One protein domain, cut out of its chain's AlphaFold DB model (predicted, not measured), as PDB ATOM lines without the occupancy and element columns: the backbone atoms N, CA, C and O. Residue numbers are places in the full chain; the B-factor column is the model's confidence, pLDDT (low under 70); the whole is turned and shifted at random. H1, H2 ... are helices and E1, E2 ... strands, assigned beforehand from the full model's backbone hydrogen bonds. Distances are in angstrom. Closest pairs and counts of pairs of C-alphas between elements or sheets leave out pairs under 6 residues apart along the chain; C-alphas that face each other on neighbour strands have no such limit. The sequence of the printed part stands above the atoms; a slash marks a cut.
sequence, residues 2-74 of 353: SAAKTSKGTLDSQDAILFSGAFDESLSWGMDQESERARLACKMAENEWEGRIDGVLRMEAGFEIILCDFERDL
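AT A GLANCE: This is residues 2 to 74 of the 353 residues of the protein "Protein kinase domain family protein" of Penicillium digitatum (UniProt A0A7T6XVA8). A two-stranded hairpin, E1 and E2, packs on one side of the longest helix, H2, which lies near the middle of the domain; the shorter helix H1 runs beside H2 on another side, close to it but not clearly touching. The small helix H3 follows the hairpin at one end of the domain's length, and the long unnamed loop around Ser 26 makes the other end. The printed part has 73 residues, with three named helices and two named strands in the order H1, H2, E1, E2, H3; the sheet, E1 - E2, is antiparallel. The class is mixed, helices and strands, with under half of the residues, 35 of 73, in named elements. The whole is compact, with a radius of gyration of the C-alphas of 12.5 A and spans of 36 by 26 by 17 A.

HOW THE PARTS SIT: E1, residues 55 to 59, and E2, residues 63 to 67, form an antiparallel hairpin, with 167 degrees between their directions. N 56 and O 66, at 2.8 A, and N 58 and O 64, at 2.9 A, are within hydrogen-bond range. H2, residues 34 to 47, has 5 pairs of C-alphas within 8 A of E1, the closest being those of Cys 42 and Gly 55, 6.5 A apart. It has 2 such pairs with E2, the closest being those of Ala 38 and Ile 66, 6.4 A apart. H1, residues 12 to 18, is close to H2 but not clearly touching: the closest C-alphas, of Leu 18 and Ala 41, are 7.8 A apart. The two run the same way at a shallow tilt of 25 degrees. H1 is apart from both strands. H3, residues 70 to 73, is apart from H1, H2 and E1. In H1 and H2 every O i to N i+4 pair is within hydrogen-bond range; H3 is too short for such a pair, and its one O i to N i+3 pair is not within range.

IN THESE COORDINATES: E1 measures 13.9 A from first to last C-alpha, and E2 12.7 A. H2 is 20.1 A long, from C-alpha 34 at (144.860, 116.322, 135.212) to C-alpha 47 at (138.714, 106.993, 118.523). H1 spans 9.5 A, beginning with C-alpha 12 at (131.928, 119.130, 135.614). H3 spans 5.3 A and ends with C-alpha 73 at (152.307, 117.056, 114.812).

THE WHOLE: The C-alphas of Ser 26 and Leu 74 are the two farthest apart, 37.0 A. The printed part runs from residue 2 to 74 with no cut. The link from H1 to H2, residues 19 to 33, is long. The mean pLDDT of the printed part is 75.6; 22 residues are under 70, among them residues 21 to 32.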
ATOM      1  N   SER A   2     137.907 126.894 132.103       68.38
ATOM      2  CA  SER A   2     137.401 125.519 131.934       68.38
ATOM      3  C   SER A   2     138.263 124.439 132.610       68.38
ATOM      4  O   SER A   2     137.951 123.263 132.509       68.38
ATOM      5  N   ALA A   3     139.391 124.816 133.220       73.06
ATOM      6  CA  ALA A   3     140.311 123.915 133.927       73.06
ATOM      7  C   ALA A   3     140.531 124.337 135.395       73.06
ATOM      8  O   ALA A   3     141.496 123.931 136.047       73.06
ATOM      9  N   ALA A   4     139.641 125.187 135.921       73.56
ATOM     10  CA  ALA A   4     139.636 125.570 137.326       73.56
ATOM     11  C   ALA A   4     139.303 124.344 138.191       73.56
ATOM     12  O   ALA A   4     138.269 123.705 138.007       73.56
ATOM     13  N   LYS A   5     140.179 124.019 139.141       77.69
ATOM     14  CA  LYS A   5     140.087 122.827 139.999       77.69
ATOM     15  C   LYS A   5     139.162 123.119 141.185       77.69
ATOM     16  O   LYS A   5     139.630 123.417 142.281       77.69
ATOM     17  N   THR A   6     137.857 123.216 140.920       70.44
ATOM     18  CA  THR A   6     136.819 123.620 141.893       70.44
ATOM     19  C   THR A   6     135.508 122.900 141.630       70.44
ATOM     20  O   THR A   6     135.257 122.501 140.499       70.44
ATOM     21  N   SER A   7     134.632 122.862 142.633       64.62
ATOM     22  CA  SER A   7     133.250 122.372 142.533       64.62
ATOM     23  C   SER A   7     132.260 123.380 141.933       64.62
ATOM     24  O   SER A   7     131.050 123.238 142.085       64.62
ATOM     25  N   LYS A   8     132.740 124.443 141.276       67.62
ATOM     26  CA  LYS A   8     131.878 125.450 140.637       67.62
ATOM     27  C   LYS A   8     131.414 125.065 139.228       67.62
ATOM     28  O   LYS A   8     131.030 125.949 138.466       67.62
ATOM     29  N   GLY A   9     131.473 123.793 138.835       67.69
ATOM     30  CA  GLY A   9     131.033 123.385 137.497       67.69
ATOM     31  C   GLY A   9     132.100 123.475 136.409       67.69
ATOM     32  O   GLY A   9     131.857 123.080 135.268       67.69
ATOM     33  N   THR A  10     133.278 124.024 136.723       68.38
ATOM     34  CA  THR A  10     134.304 124.358 135.726       68.38
ATOM     35  C   THR A  10     134.937 123.128 135.086       68.38
ATOM     36  O   THR A  10     135.315 123.201 133.918       68.38
ATOM     37  N   LEU A  11     135.022 122.016 135.826       71.56
ATOM     38  CA  LEU A  11     135.440 120.705 135.320       71.56
ATOM     39  C   LEU A  11     134.247 119.784 135.047       71.56
ATOM     40  O   LEU A  11     134.344 118.925 134.182       71.56
ATOM     41  N   ASP A  12     133.103 120.002 135.694       66.44
ATOM     42  CA  ASP A  12     131.928 119.130 135.614       66.44
ATOM     43  C   ASP A  12     131.428 118.982 134.175       66.44
ATOM     44  O   ASP A  12     131.080 117.889 133.743       66.44
ATOM     45  N   SER A  13     131.447 120.063 133.387       64.50
ATOM     46  CA  SER A  13     131.091 119.985 131.964       64.50
ATOM     47  C   SER A  13     132.059 119.091 131.182       64.50
ATOM     48  O   SER A  13     131.639 118.349 130.303       64.50
ATOM     49  N   GLN A  14     133.354 119.130 131.499       67.62
ATOM     50  CA  GLN A  14     134.355 118.261 130.881       67.62
ATOM     51  C   GLN A  14     134.159 116.807 131.324       67.62
ATOM     52  O   GLN A  14     134.085 115.913 130.485       67.62
ATOM     53  N   ASP A  15     133.991 116.574 132.620       72.38
ATOM     54  CA  ASP A  15     133.933 115.229 133.178       72.38
ATOM     55  C   ASP A  15     132.600 114.534 132.865       72.38
ATOM     56  O   ASP A  15     132.592 113.366 132.476       72.38
ATOM     57  N   ALA A  16     131.475 115.249 132.927       67.81
ATOM     58  CA  ALA A  16     130.153 114.705 132.624       67.81
ATOM     59  C   ALA A  16     129.907 114.543 131.118       67.81
ATOM     60  O   ALA A  16     129.412 113.498 130.696       67.81
ATOM     61  N   ILE A  17     130.249 115.549 130.300       66.81
ATOM     62  CA  ILE A  17     129.924 115.537 128.862       66.81
ATOM     63  C   ILE A  17     130.965 114.745 128.074       66.81
ATOM     64  O   ILE A  17     130.596 113.921 127.242       66.81
ATOM     65  N   LEU A  18     132.259 114.978 128.318       72.06
ATOM     66  CA  LEU A  18     133.319 114.344 127.527       72.06
ATOM     67  C   LEU A  18     133.715 112.981 128.096       72.06
ATOM     68  O   LEU A  18     134.020 112.062 127.343       72.06
ATOM     69  N   PHE A  19     133.696 112.821 129.418       76.25
ATOM     70  CA  PHE A  19     134.227 111.615 130.058       76.25
ATOM     71  C   PHE A  19     133.162 110.757 130.744       76.25
ATOM     72  O   PHE A  19     133.508 109.811 131.445       76.25
ATOM     73  N   SER A  20     131.874 111.042 130.514       72.56
ATOM     74  CA  SER A  20     130.741 110.261 131.039       72.56
ATOM     75  C   SER A  20     130.798 110.021 132.557       72.56
ATOM     76  O   SER A  20     130.388 108.966 133.038       72.56
ATOM     77  N   GLY A  21     131.331 110.979 133.319       62.00
ATOM     78  CA  GLY A  21     131.481 110.866 134.770       62.00
ATOM     79  C   GLY A  21     132.579 109.894 135.213       62.00
ATOM     80  O   GLY A  21     132.479 109.320 136.293       62.00
ATOM     81  N   ALA A  22     133.624 109.685 134.403       65.19
ATOM     82  CA  ALA A  22     134.752 108.799 134.730       65.19
ATOM     83  C   ALA A  22     135.585 109.231 135.956       65.19
ATOM     84  O   ALA A  22     136.489 108.499 136.364       65.19
ATOM     85  N   PHE A  23     135.301 110.398 136.533       67.56
ATOM     86  CA  PHE A  23     136.049 110.989 137.636       67.56
ATOM     87  C   PHE A  23     135.179 111.116 138.888       67.56
ATOM     88  O   PHE A  23     134.033 111.554 138.822       67.56
ATOM     89  N   ASP A  24     135.740 110.715 140.031       58.22
ATOM     90  CA  ASP A  24     135.123 110.863 141.350       58.22
ATOM     91  C   ASP A  24     135.567 112.197 141.969       58.22
ATOM     92  O   ASP A  24     136.761 112.419 142.206       58.22
ATOM     93  N   GLU A  25     134.600 113.080 142.239       54.91
ATOM     94  CA  GLU A  25     134.802 114.385 142.882       54.91
ATOM     95  C   GLU A  25     135.462 114.268 144.269       54.91
ATOM     96  O   GLU A  25     136.128 115.203 144.721       54.91
ATOM     97  N   SER A  26     135.324 113.119 144.943       52.91
ATOM     98  CA  SER A  26     135.807 112.907 146.314       52.91
ATOM     99  C   SER A  26     137.322 112.690 146.432       52.91
ATOM    100  O   SER A  26     137.873 112.755 147.536       52.91
ATOM    101  N   LEU A  27     138.028 112.478 145.314       49.72
ATOM    102  CA  LEU A  27     139.471 112.235 145.287       49.72
ATOM    103  C   LEU A  27     140.226 113.466 144.761       49.72
ATOM    104  O   LEU A  27     140.457 113.626 143.564       49.72
ATOM    105  N   SER A  28     140.682 114.316 145.684       51.47
ATOM    106  CA  SER A  28     141.661 115.389 145.426       51.47
ATOM    107  C   SER A  28     141.195 116.497 144.461       51.47
ATOM    108  O   SER A  28     142.018 117.048 143.738       51.47
ATOM    109  N   TRP A  29     139.897 116.844 144.421       54.12
ATOM    110  CA  TRP A  29     139.347 118.029 143.717       54.12
ATOM    111  C   TRP A  29     139.932 118.291 142.307       54.12
ATOM    112  O   TRP A  29     140.125 119.435 141.891       54.12
ATOM    113  N   GLY A  30     140.286 117.226 141.578       54.88
ATOM    114  CA  GLY A  30     140.919 117.294 140.261       54.88
ATOM    115  C   GLY A  30     142.402 117.708 140.219       54.88
ATOM    116  O   GLY A  30     142.946 117.764 139.121       54.88
ATOM    117  N   MET A  31     143.082 117.960 141.342       61.09
ATOM    118  CA  MET A  31     144.507 118.339 141.378       61.09
ATOM    119  C   MET A  31     145.429 117.235 140.846       61.09
ATOM    120  O   MET A  31     146.352 117.526 140.090       61.09
ATOM    121  N   ASP A  32     145.135 115.973 141.168       62.75
ATOM    122  CA  ASP A  32     145.964 114.822 140.772       62.75
ATOM    123  C   ASP A  32     145.473 114.113 139.497       62.75
ATOM    124  O   ASP A  32     146.120 113.195 138.996       62.75
ATOM    125  N   GLN A  33     144.325 114.526 138.955       72.56
ATOM    126  CA  GLN A  33     143.638 113.823 137.862       72.56
ATOM    127  C   GLN A  33     143.878 114.461 136.484       72.56
ATOM    128  O   GLN A  33     143.370 113.987 135.470       72.56
ATOM    129  N   GLU A  34     144.675 115.529 136.428       79.38
ATOM    130  CA  GLU A  34     144.860 116.322 135.212       79.38
ATOM    131  C   GLU A  34     145.503 115.527 134.067       79.38
ATOM    132  O   GLU A  34     145.059 115.577 132.920       79.38
ATOM    133  N   SER A  35     146.499 114.702 134.397       81.19
ATOM    134  CA  SER A  35     147.139 113.793 133.440       81.19
ATOM    135  C   SER A  35     146.159 112.770 132.863       81.19
ATOM    136  O   SER A  35     146.248 112.422 131.687       81.19
ATOM    137  N   GLU A  36     145.212 112.290 133.671       85.38
ATOM    138  CA  GLU A  36     144.219 111.313 133.222       85.38
ATOM    139  C   GLU A  36     143.165 111.967 132.324       85.38
ATOM    140  O   GLU A  36     142.823 111.406 131.282       85.38
ATOM    141  N   ARG A  37     142.724 113.194 132.641       84.75
ATOM    142  CA  ARG A  37     141.863 113.985 131.743       84.75
ATOM    143  C   ARG A  37     142.527 114.237 130.394       84.75
ATOM    144  O   ARG A  37     141.890 114.037 129.360       84.75
ATOM    145  N   ALA A  38     143.812 114.594 130.383       87.31
ATOM    146  CA  ALA A  38     144.571 114.736 129.142       87.31
ATOM    147  C   ALA A  38     144.616 113.423 128.338       87.31
ATOM    148  O   ALA A  38     144.399 113.423 127.126       87.31
ATOM    149  N   ARG A  39     144.821 112.284 129.012       88.25
ATOM    150  CA  ARG A  39     144.843 110.959 128.377       88.25
ATOM    151  C   ARG A  39     143.492 110.580 127.765       88.25
ATOM    152  O   ARG A  39     143.453 110.082 126.639       88.25
ATOM    153  N   LEU A  40     142.389 110.801 128.481       87.56
ATOM    154  CA  LEU A  40     141.043 110.525 127.971       87.56
ATOM    155  C   LEU A  40     140.675 111.445 126.805       87.56
ATOM    156  O   LEU A  40     140.121 110.963 125.818       87.56
ATOM    157  N   ALA A  41     141.043 112.729 126.870       86.81
ATOM    158  CA  ALA A  41     140.864 113.665 125.763       86.81
ATOM    159  C   ALA A  41     141.567 113.173 124.487       86.81
ATOM    160  O   ALA A  41     140.965 113.155 123.415       86.81
ATOM    161  N   CYS A  42     142.808 112.692 124.603       91.19
ATOM    162  CA  CYS A  42     143.536 112.150 123.457       91.19
ATOM    163  C   CYS A  42     142.959 110.835 122.934       91.19
ATOM    164  O   CYS A  42     142.895 110.630 121.725       91.19
ATOM    165  N   LYS A  43     142.455 109.975 123.825       90.31
ATOM    166  CA  LYS A  43     141.742 108.762 123.414       90.31
ATOM    167  C   LYS A  43     140.472 109.098 122.625       90.31
ATOM    168  O   LYS A  43     140.180 108.429 121.640       90.31
ATOM    169  N   MET A  44     139.723 110.117 123.039       85.81
ATOM    170  CA  MET A  44     138.553 110.595 122.299       85.81
ATOM    171  C   MET A  44     138.948 111.148 120.925       85.81
ATOM    172  O   MET A  44     138.322 110.789 119.930       85.81
ATOM    173  N   ALA A  45     140.010 111.957 120.861       87.19
ATOM    174  CA  ALA A  45     140.519 112.502 119.604       87.19
ATOM    175  C   ALA A  45     140.882 111.417 118.585       87.19
ATOM    176  O   ALA A  45     140.530 111.530 117.412       87.19
ATOM    177  N   GLU A  46     141.516 110.341 119.042       88.88
ATOM    178  CA  GLU A  46     141.850 109.195 118.202       88.88
ATOM    179  C   GLU A  46     140.613 108.377 117.793       88.88
ATOM    180  O   GLU A  46     140.450 108.075 116.616       88.88
ATOM    181  N   ASN A  47     139.742 108.018 118.744       86.00
ATOM    182  CA  ASN A  47     138.714 106.993 118.523       86.00
ATOM    183  C   ASN A  47     137.360 107.556 118.073       86.00
ATOM    184  O   ASN A  47     136.777 107.046 117.125       86.00
ATOM    185  N   GLU A  48     136.856 108.594 118.742       81.88
ATOM    186  CA  GLU A  48     135.532 109.172 118.452       81.88
ATOM    187  C   GLU A  48     135.610 110.180 117.303       81.88
ATOM    188  O   GLU A  48     134.689 110.334 116.497       81.88
ATOM    189  N   TRP A  49     136.731 110.895 117.222       80.75
ATOM    190  CA  TRP A  49     136.966 111.882 116.176       80.75
ATOM    191  C   TRP A  49     137.861 111.369 115.054       80.75
ATOM    192  O   TRP A  49     138.113 112.132 114.126       80.75
ATOM    193  N   GLU A  50     138.264 110.095 115.083       82.50
ATOM    194  CA  GLU A  50     139.041 109.424 114.027       82.50
ATOM    195  C   GLU A  50     140.324 110.188 113.647       82.50
ATOM    196  O   GLU A  50     140.703 110.274 112.480       82.50
ATOM    197  N   GLY A  51     140.972 110.819 114.631       82.31
ATOM    198  CA  GLY A  51     142.179 111.618 114.421       82.31
ATOM    199  C   GLY A  51     141.949 112.954 113.706       82.31
ATOM    200  O   GLY A  51     142.912 113.578 113.275       82.31
ATOM    201  N   ARG A  52     140.701 113.426 113.577       77.81
ATOM    202  CA  ARG A  52     140.382 114.723 112.940       77.81
ATOM    203  C   ARG A  52     140.809 115.944 113.756       77.81
ATOM    204  O   ARG A  52     140.740 117.059 113.241       77.81
ATOM    205  N   ILE A  53     141.209 115.759 115.014       81.62
ATOM    206  CA  ILE A  53     141.841 116.807 115.816       81.62
ATOM    207  C   ILE A  53     143.120 116.279 116.473       81.62
ATOM    208  O   ILE A  53     143.185 115.123 116.890       81.62
ATOM    209  N   ASP A  54     144.102 117.164 116.626       84.38
ATOM    210  CA  ASP A  54     145.440 116.824 117.132       84.38
ATOM    211  C   ASP A  54     145.555 116.929 118.663       84.38
ATOM    212  O   ASP A  54     146.502 116.436 119.280       84.38
ATOM    213  N   GLY A  55     144.593 117.592 119.307       86.31
ATOM    214  CA  GLY A  55     144.658 117.911 120.725       86.31
ATOM    215  C   GLY A  55     143.535 118.823 121.206       86.31
ATOM    216  O   GLY A  55     142.623 119.166 120.454       86.31
ATOM    217  N   VAL A  56     143.610 119.231 122.473       82.19
ATOM    218  CA  VAL A  56     142.600 120.065 123.139       82.19
ATOM    219  C   VAL A  56     143.241 121.305 123.758       82.19
ATOM    220  O   VAL A  56     144.290 121.236 124.397       82.19
ATOM    221  N   LEU A  57     142.577 122.449 123.597       78.88
ATOM    222  CA  LEU A  57     142.899 123.703 124.274       78.88
ATOM    223  C   LEU A  57     141.937 123.909 125.447       78.88
ATOM    224  O   LEU A  57     140.724 123.765 125.285       78.88
ATOM    225  N   ARG A  58     142.453 124.283 126.618       76.56
ATOM    226  CA  ARG A  58     141.632 124.579 127.804       76.56
ATOM    227  C   ARG A  58     142.082 125.860 128.487       76.56
ATOM    228  O   ARG A  58     143.223 126.281 128.337       76.56
ATOM    229  N   MET A  59     141.176 126.472 129.245       74.06
ATOM    230  CA  MET A  59     141.404 127.753 129.915       74.06
ATOM    231  C   MET A  59     141.623 127.559 131.416       74.06
ATOM    232  O   MET A  59     140.700 127.155 132.124       74.06
ATOM    233  N   GLU A  60     142.814 127.899 131.895       73.62
ATOM    234  CA  GLU A  60     143.193 127.972 133.312       73.62
ATOM    235  C   GLU A  60     143.467 129.449 133.665       73.62
ATOM    236  O   GLU A  60     142.737 130.314 133.179       73.62
ATOM    237  N   ALA A  61     144.491 129.777 134.457       73.62
ATOM    238  CA  ALA A  61     144.929 131.156 134.659       73.62
ATOM    239  C   ALA A  61     145.428 131.793 133.351       73.62
ATOM    240  O   ALA A  61     145.306 132.998 133.149       73.62
ATOM    241  N   GLY A  62     145.957 130.966 132.447       72.69
ATOM    242  CA  GLY A  62     146.143 131.265 131.029       72.69
ATOM    243  C   GLY A  62     145.426 130.215 130.185       72.69
ATOM    244  O   GLY A  62     144.287 129.859 130.465       72.69
ATOM    245  N   PHE A  63     146.095 129.662 129.176       73.75
ATOM    246  CA  PHE A  63     145.607 128.491 128.448       73.75
ATOM    247  C   PHE A  63     146.591 127.327 128.557       73.75
ATOM    248  O   PHE A  63     147.802 127.519 128.660       73.75
ATOM    249  N   GLU A  64     146.053 126.120 128.479       77.69
ATOM    250  CA  GLU A  64     146.803 124.874 128.407       77.69
ATOM    251  C   GLU A  64     146.532 124.226 127.048       77.69
ATOM    252  O   GLU A  64     145.377 124.117 126.631       77.69
ATOM    253  N   ILE A  65     147.593 123.797 126.362       81.06
ATOM    254  CA  ILE A  65     147.498 122.986 125.143       81.06
ATOM    255  C   ILE A  65     147.850 121.551 125.519       81.06
ATOM    256  O   ILE A  65     148.960 121.286 125.979       81.06
ATOM    257  N   ILE A  66     146.919 120.634 125.281       87.31
ATOM    258  CA  ILE A  66     147.155 119.194 125.315       87.31
ATOM    259  C   ILE A  66     147.285 118.743 123.867       87.31
ATOM    260  O   ILE A  66     146.280 118.605 123.178       87.31
ATOM    261  N   LEU A  67     148.515 118.544 123.403       89.62
ATOM    262  CA  LEU A  67     148.788 117.945 122.099       89.62
ATOM    263  C   LEU A  67     148.969 116.436 122.275       89.62
ATOM    264  O   LEU A  67     149.731 116.013 123.146       89.62
ATOM    265  N   CYS A  68     148.260 115.639 121.479       92.44
ATOM    266  CA  CYS A  68     148.182 114.198 121.693       92.44
ATOM    267  C   CYS A  68     149.367 113.422 121.115       92.44
ATOM    268  O   CYS A  68     149.742 112.402 121.689       92.44
ATOM    269  N   ASP A  69     149.987 113.922 120.041       90.12
ATOM    270  CA  ASP A  69     151.182 113.321 119.449       90.12
ATOM    271  C   ASP A  69     152.183 114.393 118.987       90.12
ATOM    272  O   ASP A  69     152.048 115.027 117.943       90.12
ATOM    273  N   PHE A  70     153.231 114.599 119.784       87.69
ATOM    274  CA  PHE A  70     154.265 115.586 119.476       87.69
ATOM    275  C   PHE A  70     155.133 115.190 118.275       87.69
ATOM    276  O   PHE A  70     155.610 116.077 117.573       87.69
ATOM    277  N   GLU A  71     155.381 113.896 118.056       86.88
ATOM    278  CA  GLU A  71     156.262 113.433 116.975       86.88
ATOM    279  C   GLU A  71     155.574 113.540 115.618       86.88
ATOM    280  O   GLU A  71     156.213 113.891 114.623       86.88
ATOM    281  N   ARG A  72     154.266 113.270 115.589       87.00
ATOM    282  CA  ARG A  72     153.432 113.430 114.399       87.00
ATOM    283  C   ARG A  72     153.201 114.901 114.056       87.00
ATOM    284  O   ARG A  72     153.333 115.272 112.890       87.00
ATOM    285  N   ASP A  73     152.891 115.730 115.057       85.19
ATOM    286  CA  ASP A  73     152.307 117.056 114.812       85.19
ATOM    287  C   ASP A  73     153.321 118.211 114.894       85.19
ATOM    288  O   ASP A  73     153.046 119.313 114.413       85.19
ATOM    289  N   LEU A  74     154.515 117.992 115.463       85.12
ATOM    290  CA  LEU A  74     155.552 119.023 115.576       85.12
ATOM    291  C   LEU A  74     156.870 118.601 114.928       85.12
ATOM    292  O   LEU A  74     157.396 117.516 115.142       85.12
TER     293      LEU A  74